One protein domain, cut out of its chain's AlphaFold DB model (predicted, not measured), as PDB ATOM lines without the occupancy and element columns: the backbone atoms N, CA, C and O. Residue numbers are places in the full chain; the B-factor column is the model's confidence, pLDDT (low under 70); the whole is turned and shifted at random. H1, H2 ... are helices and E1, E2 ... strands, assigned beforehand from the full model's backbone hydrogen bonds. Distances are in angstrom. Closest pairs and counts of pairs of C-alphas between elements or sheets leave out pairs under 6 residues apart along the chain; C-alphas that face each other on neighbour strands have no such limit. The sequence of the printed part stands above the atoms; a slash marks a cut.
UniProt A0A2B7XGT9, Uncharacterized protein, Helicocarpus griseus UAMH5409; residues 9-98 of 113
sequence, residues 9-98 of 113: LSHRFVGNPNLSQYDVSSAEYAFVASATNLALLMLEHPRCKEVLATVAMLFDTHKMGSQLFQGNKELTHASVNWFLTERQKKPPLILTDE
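AT A GLANCE: This is residues 9 to 98 of the 113 residues of an uncharacterized protein of Helicocarpus griseus UAMH5409 (UniProt A0A2B7XGT9). An open bracket: the long helix H1 makes the bar, a small three-stranded sheet stands at one end of it and helix H2 is set across the other end, with the space between sheet and H2 largely empty. H3 packs on H2, folds back toward the sheet and meets H1 through H1's last residues, and E3 then joins the sheet beside E1. The printed part has 90 residues with three named helices and three named strands, in the order E1 E2 H1 H2 H3 E3; the sheet is mixed, in the order E2 E1 E3. The class is mostly helix. The whole is loose, with a radius of gyration of the C-alphas of 16.7 A, and spans 44 by 30 by 19 A.

HOW THE PARTS SIT: E1, residues 9 to 12, is the inner strand. E2, residues 19 to 21, forms an antiparallel hairpin with it at 142 degrees, with N 11 and O 20 within hydrogen-bond range at 2.7 A. E3, residues 94 to 97, is parallel to E1 at 26 degrees, with N 96 and O 10 at 2.9 A. H1, residues 27 to 44, is on this sheet through residues 28 to 36, with 13 pairs of C-alphas within 10 A; sheet and helix make two layers, a helix on one face of a sheet. The closest C-alphas of H1 and E1 are those of Tyr 29 and Leu 9, 6.6 A apart. H2, residues 46 to 62, is close to H1 but not clearly touching, about perpendicular at 88 degrees; their closest C-alphas, of Leu 43 and Lys 49, are 6.3 A apart. H3, residues 73 to 89, touches H2 at a steep tilt of 65 degrees, opposite ways, closest at the C-alphas of Ala 53 and His 77, 5.5 A apart. H3 touches H1 with its residues 84 to 88 alone, at a shallow tilt of 31 degrees, opposite ways; the closest C-alphas, of Leu 40 and Gln 88, are 7.1 A apart. H2 and H3 are not on the sheet. In H1, H2 and H3 every O i to N i+4 pair is within hydrogen-bond range.

IN THESE COORDINATES: E1 begins at C-alpha 9 (49.517, -10.231, 51.660). H1 measures 26.2 A, H2 24.6 A and H3 24.2 A from first to last C-alpha. H2 begins at C-alpha 46 (25.065, -18.345, 40.226), and E3 ends at C-alpha 97 (48.844, 0.626, 51.676).

THE WHOLE: The two C-alphas farthest apart are those of Ser 25 and Gln 70, 45.7 A. The printed part has no cut and no long link. Mean pLDDT of the printed part is 83.7; residues 13 to 16, 64 to 66 and 97 to 98 are under 70.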
ATOM      1  N   LEU A   9      49.818 -11.537  51.084       85.12
ATOM      2  CA  LEU A   9      49.517 -10.231  51.660       85.12
ATOM      3  C   LEU A   9      50.820  -9.470  51.888       85.12
ATOM      4  O   LEU A   9      51.716  -9.937  52.595       85.12
ATOM      5  N   SER A  10      50.919  -8.288  51.294       84.38
ATOM      6  CA  SER A  10      52.054  -7.396  51.497       84.38
ATOM      7  C   SER A  10      51.596  -6.007  51.902       84.38
ATOM      8  O   SER A  10      50.578  -5.516  51.428       84.38
ATOM      9  N   HIS A  11      52.389  -5.377  52.757       81.25
ATOM     10  CA  HIS A  11      52.296  -3.974  53.097       81.25
ATOM     11  C   HIS A  11      53.291  -3.169  52.268       81.25
ATOM     12  O   HIS A  11      54.443  -3.584  52.086       81.25
ATOM     13  N   ARG A  12      52.867  -1.992  51.817       76.31
ATOM     14  CA  ARG A  12      53.768  -0.976  51.282       76.31
ATOM     15  C   ARG A  12      53.877   0.182  52.270       76.31
ATOM     16  O   ARG A  12      52.884   0.829  52.572       76.31
ATOM     17  N   PHE A  13      55.098   0.480  52.710       69.38
ATOM     18  CA  PHE A  13      55.370   1.653  53.540       69.38
ATOM     19  C   PHE A  13      55.587   2.905  52.685       69.38
ATOM     20  O   PHE A  13      56.234   2.858  51.632       69.38
ATOM     21  N   VAL A  14      55.108   4.049  53.170       66.88
ATOM     22  CA  VAL A  14      55.306   5.351  52.520       66.88
ATOM     23  C   VAL A  14      56.799   5.656  52.393       66.88
ATOM     24  O   VAL A  14      57.557   5.539  53.352       66.88
ATOM     25  N   GLY A  15      57.233   6.042  51.191       63.88
ATOM     26  CA  GLY A  15      58.640   6.353  50.912       63.88
ATOM     27  C   GLY A  15      59.559   5.131  50.788       63.88
ATOM     28  O   GLY A  15      60.739   5.301  50.492       63.88
ATOM     29  N   ASN A  16      59.039   3.908  50.948       66.19
ATOM     30  CA  ASN A  16      59.789   2.676  50.733       66.19
ATOM     31  C   ASN A  16      59.368   2.022  49.401       66.19
ATOM     32  O   ASN A  16      58.181   1.750  49.194       66.19
ATOM     33  N   PRO A  17      60.304   1.755  48.469       70.00
ATOM     34  CA  PRO A  17      59.983   1.051  47.229       70.00
ATOM     35  C   PRO A  17      59.729  -0.449  47.438       70.00
ATOM     36  O   PRO A  17      59.210  -1.106  46.537       70.00
ATOM     37  N   ASN A  18      60.094  -0.999  48.598       77.19
ATOM     38  CA  ASN A  18      59.978  -2.422  48.885       77.19
ATOM     39  C   ASN A  18      58.609  -2.779  49.473       77.19
ATOM     40  O   ASN A  18      58.015  -2.022  50.241       77.19
ATOM     41  N   LEU A  19      58.154  -3.986  49.142       79.25
ATOM     42  CA  LEU A  19      56.992  -4.620  49.751       79.25
ATOM     43  C   LEU A  19      57.445  -5.478  50.933       79.25
ATOM     44  O   LEU A  19      58.342  -6.310  50.791       79.25
ATOM     45  N   SER A  20      56.799  -5.310  52.081       82.00
ATOM     46  CA  SER A  20      57.001  -6.160  53.256       82.00
ATOM     47  C   SER A  20      55.857  -7.160  53.349       82.00
ATOM     48  O   SER A  20      54.696  -6.773  53.289       82.00
ATOM     49  N   GLN A  21      56.148  -8.454  53.458       84.44
ATOM     50  CA  GLN A  21      55.100  -9.463  53.622       84.44
ATOM     51  C   GLN A  21      54.597  -9.501  55.065       84.44
ATOM     52  O   GLN A  21      55.386  -9.363  55.998       84.44
ATOM     53  N   TYR A  22      53.290  -9.703  55.231       83.50
ATOM     54  CA  TYR A  22      52.736 -10.050  56.536       83.50
ATOM     55  C   TYR A  22      53.048 -11.507  56.856       83.50
ATOM     56  O   TYR A  22      52.993 -12.367  55.974       83.50
ATOM     57  N   ASP A  23      53.328 -11.782  58.126       83.75
ATOM     58  CA  ASP A  23      53.426 -13.151  58.619       83.75
ATOM     59  C   ASP A  23      52.042 -13.819  58.588       83.75
ATOM     60  O   ASP A  23      51.031 -13.187  58.908       83.75
ATOM     61  N   VAL A  24      51.994 -15.104  58.239       83.56
ATOM     62  CA  VAL A  24      50.760 -15.909  58.190       83.56
ATOM     63  C   VAL A  24      50.068 -15.979  59.561       83.56
ATOM     64  O   VAL A  24      48.850 -16.131  59.636       83.56
ATOM     65  N   SER A  25      50.830 -15.839  60.650       86.12
ATOM     66  CA  SER A  25      50.338 -15.789  62.032       86.12
ATOM     67  C   SER A  25      49.816 -14.414  62.470       86.12
ATOM     68  O   SER A  25      49.222 -14.309  63.545       86.12
ATOM     69  N   SER A  26      50.007 -13.362  61.665       87.38
ATOM     70  CA  SER A  26      49.500 -12.024  61.988       87.38
ATOM     71  C   SER A  26      47.971 -11.963  61.921       87.38
ATOM     72  O   SER A  26      47.326 -12.647  61.117       87.38
ATOM     73  N   ALA A  27      47.376 -11.106  62.754       84.19
ATOM     74  CA  ALA A  27      45.930 -10.903  62.756       84.19
ATOM     75  C   ALA A  27      45.457 -10.350  61.404       84.19
ATOM     76  O   ALA A  27      44.456 -10.809  60.859       84.19
ATOM     77  N   GLU A  28      46.202  -9.409  60.827       83.94
ATOM     78  CA  GLU A  28      45.932  -8.791  59.532       83.94
ATOM     79  C   GLU A  28      45.871  -9.831  58.418       83.94
ATOM     80  O   GLU A  28      44.916  -9.834  57.635       83.94
ATOM     81  N   TYR A  29      46.849 -10.741  58.377       85.25
ATOM     82  CA  TYR A  29      46.842 -11.842  57.425       85.25
ATOM     83  C   TYR A  29      45.607 -12.719  57.613       85.25
ATOM     84  O   TYR A  29      44.894 -12.970  56.642       85.25
ATOM     85  N   ALA A  30      45.313 -13.144  58.845       84.50
ATOM     86  CA  ALA A  30      44.157 -13.989  59.129       84.50
ATOM     87  C   ALA A  30      42.840 -13.327  58.683       84.50
ATOM     88  O   ALA A  30      42.052 -13.947  57.968       84.50
ATOM     89  N   PHE A  31      42.629 -12.049  59.020       84.44
ATOM     90  CA  PHE A  31      41.436 -11.298  58.621       84.44
ATOM     91  C   PHE A  31      41.295 -11.193  57.101       84.44
ATOM     92  O   PHE A  31      40.232 -11.502  56.554       84.44
ATOM     93  N   VAL A  32      42.356 -10.776  56.407       83.94
ATOM     94  CA  VAL A  32      42.327 -10.608  54.949       83.94
ATOM     95  C   VAL A  32      42.155 -11.952  54.250       83.94
ATOM     96  O   VAL A  32      41.373 -12.053  53.300       83.94
ATOM     97  N   ALA A  33      42.835 -12.994  54.726       83.31
ATOM     98  CA  ALA A  33      42.731 -14.324  54.158       83.31
ATOM     99  C   ALA A  33      41.311 -14.887  54.302       83.31
ATOM    100  O   ALA A  33      40.733 -15.370  53.325       83.31
ATOM    101  N   SER A  34      40.708 -14.762  55.488       84.62
ATOM    102  CA  SER A  34      39.321 -15.167  55.731       84.62
ATOM    103  C   SER A  34      38.334 -14.393  54.858       84.62
ATOM    104  O   SER A  34      37.502 -15.010  54.194       84.62
ATOM    105  N   ALA A  35      38.445 -13.062  54.803       85.06
ATOM    106  CA  ALA A  35      37.558 -12.227  53.994       85.06
ATOM    107  C   ALA A  35      37.658 -12.564  52.498       85.06
ATOM    108  O   ALA A  35      36.642 -12.686  51.816       85.06
ATOM    109  N   THR A  36      38.876 -12.773  51.994       84.44
ATOM    110  CA  THR A  36      39.119 -13.102  50.583       84.44
ATOM    111  C   THR A  36      38.557 -14.469  50.223       84.44
ATOM    112  O   THR A  36      37.897 -14.604  49.195       84.44
ATOM    113  N   ASN A  37      38.772 -15.480  51.067       83.62
ATOM    114  CA  ASN A  37      38.232 -16.817  50.825       83.62
ATOM    115  C   ASN A  37      36.699 -16.810  50.814       83.62
ATOM    116  O   ASN A  37      36.093 -17.368  49.900       83.62
ATOM    117  N   LEU A  38      36.070 -16.118  51.771       86.31
ATOM    118  CA  LEU A  38      34.616 -15.947  51.793       86.31
ATOM    119  C   LEU A  38      34.114 -15.213  50.548       86.31
ATOM    120  O   LEU A  38      33.152 -15.656  49.928       86.31
ATOM    121  N   ALA A  39      34.781 -14.129  50.143       86.00
ATOM    122  CA  ALA A  39      34.414 -13.388  48.944       86.00
ATOM    123  C   ALA A  39      34.493 -14.272  47.691       86.00
ATOM    124  O   ALA A  39      33.540 -14.311  46.918       86.00
ATOM    125  N   LEU A  40      35.582 -15.027  47.505       84.19
ATOM    126  CA  LEU A  40      35.733 -15.929  46.360       84.19
ATOM    127  C   LEU A  40      34.627 -16.991  46.313       84.19
ATOM    128  O   LEU A  40      34.088 -17.225  45.235       84.19
ATOM    129  N   LEU A  41      34.252 -17.568  47.460       85.19
ATOM    130  CA  LEU A  41      33.130 -18.509  47.566       85.19
ATOM    131  C   LEU A  41      31.788 -17.844  47.231       85.19
ATOM    132  O   LEU A  41      30.992 -18.389  46.471       85.19
ATOM    133  N   MET A  42      31.531 -16.636  47.741       88.12
ATOM    134  CA  MET A  42      30.307 -15.892  47.423       88.12
ATOM    135  C   MET A  42      30.196 -15.594  45.925       88.12
ATOM    136  O   MET A  42      29.114 -15.707  45.350       88.12
ATOM    137  N   LEU A  43      31.312 -15.256  45.273       88.12
ATOM    138  CA  LEU A  43      31.347 -15.004  43.834       88.12
ATOM    139  C   LEU A  43      31.072 -16.260  42.993       88.12
ATOM    140  O   LEU A  43      30.709 -16.130  41.825       88.12
ATOM    141  N   GLU A  44      31.182 -17.467  43.558       86.25
ATOM    142  CA  GLU A  44      30.801 -18.692  42.854       86.25
ATOM    143  C   GLU A  44      29.291 -18.867  42.700       86.25
ATOM    144  O   GLU A  44      28.845 -19.579  41.792       86.25
ATOM    145  N   HIS A  45      28.507 -18.218  43.565       91.75
ATOM    146  CA  HIS A  45      27.061 -18.339  43.557       91.75
ATOM    147  C   HIS A  45      26.497 -17.893  42.194       91.75
ATOM    148  O   HIS A  45      26.851 -16.807  41.719       91.75
ATOM    149  N   PRO A  46      25.573 -18.654  41.566       92.12
ATOM    150  CA  PRO A  46      25.065 -18.345  40.226       92.12
ATOM    151  C   PRO A  46      24.573 -16.901  40.080       92.12
ATOM    152  O   PRO A  46      24.946 -16.201  39.147       92.12
ATOM    153  N   ARG A  47      23.825 -16.399  41.073       92.31
ATOM    154  CA  ARG A  47      23.347 -15.006  41.086       92.31
ATOM    155  C   ARG A  47      24.479 -13.969  41.104       92.31
ATOM    156  O   ARG A  47      24.338 -12.919  40.490       92.31
ATOM    157  N   CYS A  48      25.586 -14.240  41.791       91.94
ATOM    158  CA  CYS A  48      26.735 -13.336  41.818       91.94
ATOM    159  C   CYS A  48      27.471 -13.345  40.475       91.94
ATOM    160  O   CYS A  48      27.864 -12.283  39.998       91.94
ATOM    161  N   LYS A  49      27.580 -14.509  39.824       92.94
ATOM    162  CA  LYS A  49      28.128 -14.629  38.464       92.94
ATOM    163  C   LYS A  49      27.313 -13.841  37.439       92.94
ATOM    164  O   LYS A  49      27.900 -13.141  36.622       92.94
ATOM    165  N   GLU A  50      25.984 -13.896  37.523       93.38
ATOM    166  CA  GLU A  50      25.080 -13.097  36.679       93.38
ATOM    167  C   GLU A  50      25.296 -11.588  36.864       93.38
ATOM    168  O   GLU A  50      25.416 -10.832  35.896       93.38
ATOM    169  N   VAL A  51      25.399 -11.140  38.119       93.19
ATOM    170  CA  VAL A  51      25.676  -9.731  38.435       93.19
ATOM    171  C   VAL A  51      27.049  -9.318  37.904       93.19
ATOM    172  O   VAL A  51      27.159  -8.280  37.257       93.19
ATOM    173  N   LEU A  52      28.085 -10.136  38.107       91.62
ATOM    174  CA  LEU A  52      29.428  -9.875  37.581       91.62
ATOM    175  C   LEU A  52      29.450  -9.796  36.051       91.62
ATOM    176  O   LEU A  52      30.079  -8.893  35.507       91.62
ATOM    177  N   ALA A  53      28.752 -10.696  35.355       92.69
ATOM    178  CA  ALA A  53      28.637 -10.660  33.898       92.69
ATOM    179  C   ALA A  53      27.920  -9.390  33.423       92.69
ATOM    180  O   ALA A  53      28.358  -8.747  32.471       92.69
ATOM    181  N   THR A  54      26.876  -8.967  34.136       90.94
ATOM    182  CA  THR A  54      26.176  -7.708  33.853       90.94
ATOM    183  C   THR A  54      27.104  -6.505  34.021       90.94
ATOM    184  O   THR A  54      27.176  -5.661  33.131       90.94
ATOM    185  N   VAL A  55      27.861  -6.440  35.122       90.12
ATOM    186  CA  VAL A  55      28.845  -5.373  35.367       90.12
ATOM    187  C   VAL A  55      29.937  -5.373  34.296       90.12
ATOM    188  O   VAL A  55      30.274  -4.312  33.777       90.12
ATOM    189  N   ALA A  56      30.457  -6.544  33.924       88.94
ATOM    190  CA  ALA A  56      31.475  -6.675  32.885       88.94
ATOM    191  C   ALA A  56      30.969  -6.165  31.526       88.94
ATOM    192  O   ALA A  56      31.665  -5.403  30.860       88.94
ATOM    193  N   MET A  57      29.737  -6.513  31.150       89.56
ATOM    194  CA  MET A  57      29.108  -6.055  29.910       89.56
ATOM    195  C   MET A  57      28.813  -4.546  29.925       89.56
ATOM    196  O   MET A  57      29.018  -3.861  28.922       89.56
ATOM    197  N   LEU A  58      28.370  -3.999  31.061       87.19
ATOM    198  CA  LEU A  58      28.198  -2.553  31.234       87.19
ATOM    199  C   LEU A  58      29.535  -1.823  31.092       87.19
ATOM    200  O   LEU A  58      29.623  -0.823  30.387       87.19
ATOM    201  N   PHE A  59      30.593  -2.335  31.711       84.44
ATOM    202  CA  PHE A  59      31.910  -1.721  31.606       84.44
ATOM    203  C   PHE A  59      32.445  -1.754  30.170       84.44
ATOM    204  O   PHE A  59      32.970  -0.754  29.685       84.44
ATOM    205  N   ASP A  60      32.264  -2.877  29.475       84.75
ATOM    206  CA  ASP A  60      32.695  -3.055  28.089       84.75
ATOM    207  C   ASP A  60      31.989  -2.098  27.121       84.75
ATOM    208  O   ASP A  60      32.611  -1.522  26.234       84.75
ATOM    209  N   THR A  61      30.695  -1.867  27.336       80.56
ATOM    210  CA  THR A  61      29.878  -0.976  26.497       80.56
ATOM    211  C   THR A  61      30.161   0.512  26.719       80.56
ATOM    212  O   THR A  61      29.959   1.300  25.798       80.56
ATOM    213  N   HIS A  62      30.648   0.906  27.901       75.38
ATOM    214  CA  HIS A  62      30.845   2.316  28.273       75.38
ATOM    215  C   HIS A  62      32.312   2.782  28.234       75.38
ATOM    216  O   HIS A  62      32.586   3.966  28.434       75.38
ATOM    217  N   LYS A  63      33.279   1.893  27.970       71.31
ATOM    218  CA  LYS A  63      34.689   2.282  27.812       71.31
ATOM    219  C   LYS A  63      34.937   2.870  26.417       71.31
ATOM    220  O   LYS A  63      34.573   2.260  25.420       71.31
ATOM    221  N   MET A  64      35.659   3.995  26.326       56.19
ATOM    222  CA  MET A  64      36.067   4.630  25.050       56.19
ATOM    223  C   MET A  64      37.150   3.847  24.258       56.19
ATOM    224  O   MET A  64      37.917   4.434  23.501       56.19
ATOM    225  N   GLY A  65      37.266   2.533  24.462       69.12
ATOM    226  CA  GLY A  65      38.306   1.679  23.877       69.12
ATOM    227  C   GLY A  65      37.735   0.460  23.155       69.12
ATOM    228  O   GLY A  65      36.610   0.488  22.663       69.12
ATOM    229  N   SER A  66      38.509  -0.629  23.085       67.06
ATOM    230  CA  SER A  66      38.034  -1.882  22.488       67.06
ATOM    231  C   SER A  66      36.934  -2.512  23.340       67.06
ATOM    232  O   SER A  66      37.155  -2.768  24.525       67.06
ATOM    233  N   GLN A  67      35.805  -2.833  22.712       79.19
ATOM    234  CA  GLN A  67      34.783  -3.699  23.293       79.19
ATOM    235  C   GLN A  67      35.268  -5.152  23.208       79.19
ATOM    236  O   GLN A  67      35.339  -5.731  22.123       79.19
ATOM    237  N   LEU A  68      35.658  -5.716  24.348       82.75
ATOM    238  CA  LEU A  68      36.129  -7.089  24.514       82.75
ATOM    239  C   LEU A  68      35.018  -8.112  24.276       82.75
ATOM    240  O   LEU A  68      35.295  -9.208  23.792       82.75
ATOM    241  N   PHE A  69      33.775  -7.771  24.615       88.31
ATOM    242  CA  PHE A  69      32.637  -8.680  24.531       88.31
ATOM    243  C   PHE A  69      31.677  -8.326  23.400       88.31
ATOM    244  O   PHE A  69      30.928  -9.198  22.970       88.31
ATOM    245  N   GLN A  70      31.685  -7.083  22.903       86.44
ATOM    246  CA  GLN A  70      30.863  -6.642  21.758       86.44
ATOM    247  C   GLN A  70      29.359  -6.934  21.950       86.44
ATOM    248  O   GLN A  70      28.642  -7.274  21.012       86.44
ATOM    249  N   GLY A  71      28.879  -6.874  23.197       84.25
ATOM    250  CA  GLY A  71      27.497  -7.219  23.554       84.25
ATOM    251  C   GLY A  71      27.180  -8.723  23.570       84.25
ATOM    252  O   GLY A  71      26.035  -9.102  23.825       84.25
ATOM    253  N   ASN A  72      28.164  -9.599  23.345       90.88
ATOM    254  CA  ASN A  72      27.989 -11.042  23.430       90.88
ATOM    255  C   ASN A  72      27.913 -11.493  24.899       90.88
ATOM    256  O   ASN A  72      28.916 -11.577  25.618       90.88
ATOM    257  N   LYS A  73      26.693 -11.825  25.332       90.81
ATOM    258  CA  LYS A  73      26.417 -12.315  26.688       90.81
ATOM    259  C   LYS A  73      27.158 -13.614  26.982       90.81
ATOM    260  O   LYS A  73      27.829 -13.697  28.003       90.81
ATOM    261  N   GLU A  74      27.091 -14.602  26.095       92.38
ATOM    262  CA  GLU A  74      27.718 -15.913  26.310       92.38
ATOM    263  C   GLU A  74      29.230 -15.789  26.507       92.38
ATOM    264  O   GLU A  74      29.783 -16.346  27.456       92.38
ATOM    265  N   LEU A  75      29.886 -14.979  25.670       92.44
ATOM    266  CA  LEU A  75      31.309 -14.674  25.802       92.44
ATOM    267  C   LEU A  75      31.615 -13.975  27.131       92.44
ATOM    268  O   LEU A  75      32.616 -14.291  27.777       92.44
ATOM    269  N   THR A  76      30.747 -13.065  27.573       93.12
ATOM    270  CA  THR A  76      30.895 -12.374  28.862       93.12
ATOM    271  C   THR A  76      30.793 -13.360  30.028       93.12
ATOM    272  O   THR A  76      31.660 -13.378  30.901       93.12
ATOM    273  N   HIS A  77      29.785 -14.239  30.028       93.75
ATOM    274  CA  HIS A  77      29.612 -15.272  31.055       93.75
ATOM    275  C   HIS A  77      30.779 -16.259  31.082       93.75
ATOM    276  O   HIS A  77      31.300 -16.572  32.156       93.75
ATOM    277  N   ALA A  78      31.222 -16.731  29.916       93.00
ATOM    278  CA  ALA A  78      32.386 -17.602  29.804       93.00
ATOM    279  C   ALA A  78      33.643 -16.919  30.367       93.00
ATOM    280  O   ALA A  78      34.390 -17.531  31.131       93.00
ATOM    281  N   SER A  79      33.828 -15.633  30.065       92.50
ATOM    282  CA  SER A  79      34.957 -14.830  30.547       92.50
ATOM    283  C   SER A  79      34.923 -14.621  32.063       92.50
ATOM    284  O   SER A  79      35.955 -14.752  32.719       92.50
ATOM    285  N   VAL A  80      33.747 -14.363  32.648       92.81
ATOM    286  CA  VAL A  80      33.572 -14.266  34.110       92.81
ATOM    287  C   VAL A  80      33.854 -15.603  34.788       92.81
ATOM    288  O   VAL A  80      34.588 -15.650  35.774       92.81
ATOM    289  N   ASN A  81      33.333 -16.708  34.249       92.69
ATOM    290  CA  ASN A  81      33.598 -18.044  34.784       92.69
ATOM    291  C   ASN A  81      35.089 -18.395  34.730       92.69
ATOM    292  O   ASN A  81      35.642 -18.903  35.710       92.69
ATOM    293  N   TRP A  82      35.748 -18.088  33.612       92.06
ATOM    294  CA  TRP A  82      37.190 -18.244  33.470       92.06
ATOM    295  C   TRP A  82      37.947 -17.385  34.489       92.06
ATOM    296  O   TRP A  82      38.804 -17.905  35.200       92.06
ATOM    297  N   PHE A  83      37.586 -16.106  34.632       90.31
ATOM    298  CA  PHE A  83      38.208 -15.196  35.593       90.31
ATOM    299  C   PHE A  83      38.114 -15.726  37.026       90.31
ATOM    300  O   PHE A  83      39.131 -15.792  37.713       90.31
ATOM    301  N   LEU A  84      36.926 -16.144  37.471       89.50
ATOM    302  CA  LEU A  84      36.727 -16.684  38.821       89.50
ATOM    303  C   LEU A  84      37.530 -17.972  39.037       89.50
ATOM    304  O   LEU A  84      38.204 -18.114  40.057       89.50
ATOM    305  N   THR A  85      37.537 -18.862  38.043       88.69
ATOM    306  CA  THR A  85      38.327 -20.101  38.075       88.69
ATOM    307  C   THR A  85      39.824 -19.803  38.204       88.69
ATOM    308  O   THR A  85      40.523 -20.409  39.019       88.69
ATOM    309  N   GLU A  86      40.341 -18.851  37.426       87.62
ATOM    310  CA  GLU A  86      41.749 -18.458  37.491       87.62
ATOM    311  C   GLU A  86      42.087 -17.737  38.798       87.62
ATOM    312  O   GLU A  86      43.141 -18.002  39.374       87.62
ATOM    313  N   ARG A  87      41.191 -16.891  39.324       84.88
ATOM    314  CA  ARG A  87      41.375 -16.239  40.630       84.88
ATOM    315  C   ARG A  87      41.419 -17.237  41.776       84.88
ATOM    316  O   ARG A  87      42.200 -17.046  42.700       84.88
ATOM    317  N   GLN A  88      40.653 -18.319  41.706       80.31
ATOM    318  CA  GLN A  88      40.780 -19.398  42.678       80.31
ATOM    319  C   GLN A  88      42.123 -20.099  42.549       80.31
ATOM    320  O   GLN A  88      42.802 -20.309  43.552       80.31
ATOM    321  N   LYS A  89      42.522 -20.497  41.330       82.81
ATOM    322  CA  LYS A  89      43.822 -21.153  41.068       82.81
ATOM    323  C   LYS A  89      44.996 -20.310  41.540       82.81
ATOM    324  O   LYS A  89      45.956 -20.859  42.071       82.81
ATOM    325  N   LYS A  90      44.910 -19.000  41.336       82.62
ATOM    326  CA  LYS A  90      45.961 -18.034  41.636       82.62
ATOM    327  C   LYS A  90      45.330 -16.818  42.321       82.62
ATOM    328  O   LYS A  90      45.011 -15.837  41.633       82.62
ATOM    329  N   PRO A  91      45.146 -16.871  43.656       78.75
ATOM    330  CA  PRO A  91      44.679 -15.722  44.417       78.75
ATOM    331  C   PRO A  91      45.561 -14.500  44.129       78.75
ATOM    332  O   PRO A  91      46.776 -14.648  43.946       78.75
ATOM    333  N   PRO A  92      44.975 -13.297  44.010       77.25
ATOM    334  CA  PRO A  92      45.759 -12.093  43.777       77.25
ATOM    335  C   PRO A  92      46.694 -11.807  44.962       77.25
ATOM    336  O   PRO A  92      46.412 -12.185  46.097       77.25
ATOM    337  N   LEU A  93      47.793 -11.098  44.687       81.44
ATOM    338  CA  LEU A  93      48.539 -10.399  45.731       81.44
ATOM    339  C   LEU A  93      47.649  -9.275  46.260       81.44
ATOM    340  O   LEU A  93      47.213  -8.425  45.484       81.44
ATOM    341  N   ILE A  94      47.392  -9.284  47.559       82.00
ATOM    342  CA  ILE A  94      46.678  -8.213  48.237       82.00
ATOM    343  C   ILE A  94      47.723  -7.265  48.807       82.00
ATOM    344  O   ILE A  94      48.653  -7.685  49.499       82.00
ATOM    345  N   LEU A  95      47.576  -5.989  48.474       77.69
ATOM    346  CA  LEU A  95      48.414  -4.921  48.985       77.69
ATOM    347  C   LEU A  95      47.600  -4.112  49.984       77.69
ATOM    348  O   LEU A  95      46.550  -3.578  49.633       77.69
ATOM    349  N   THR A  96      48.082  -4.024  51.219       76.00
ATOM    350  CA  THR A  96      47.670  -2.957  52.126       76.00
ATOM    351  C   THR A  96      48.636  -1.798  51.922       76.00
ATOM    352  O   THR A  96      49.856  -1.970  51.882       76.00
ATOM    353  N   ASP A  97      48.084  -0.613  51.730       69.00
ATOM    354  CA  ASP A  97      48.844   0.626  51.676       69.00
ATOM    355  C   ASP A  97      48.136   1.578  52.638       69.00
ATOM    356  O   ASP A  97      46.919   1.767  52.554       69.00
ATOM    357  N   GLU A  98      48.881   2.108  53.605       59.66
ATOM    358  CA  GLU A  98      48.374   3.093  54.567       59.66
ATOM    359  C   GLU A  98      47.871   4.369  53.865       59.66
ATOM    360  O   GLU A  98      47.039   5.082  54.420       59.66
TER     361      GLU A  98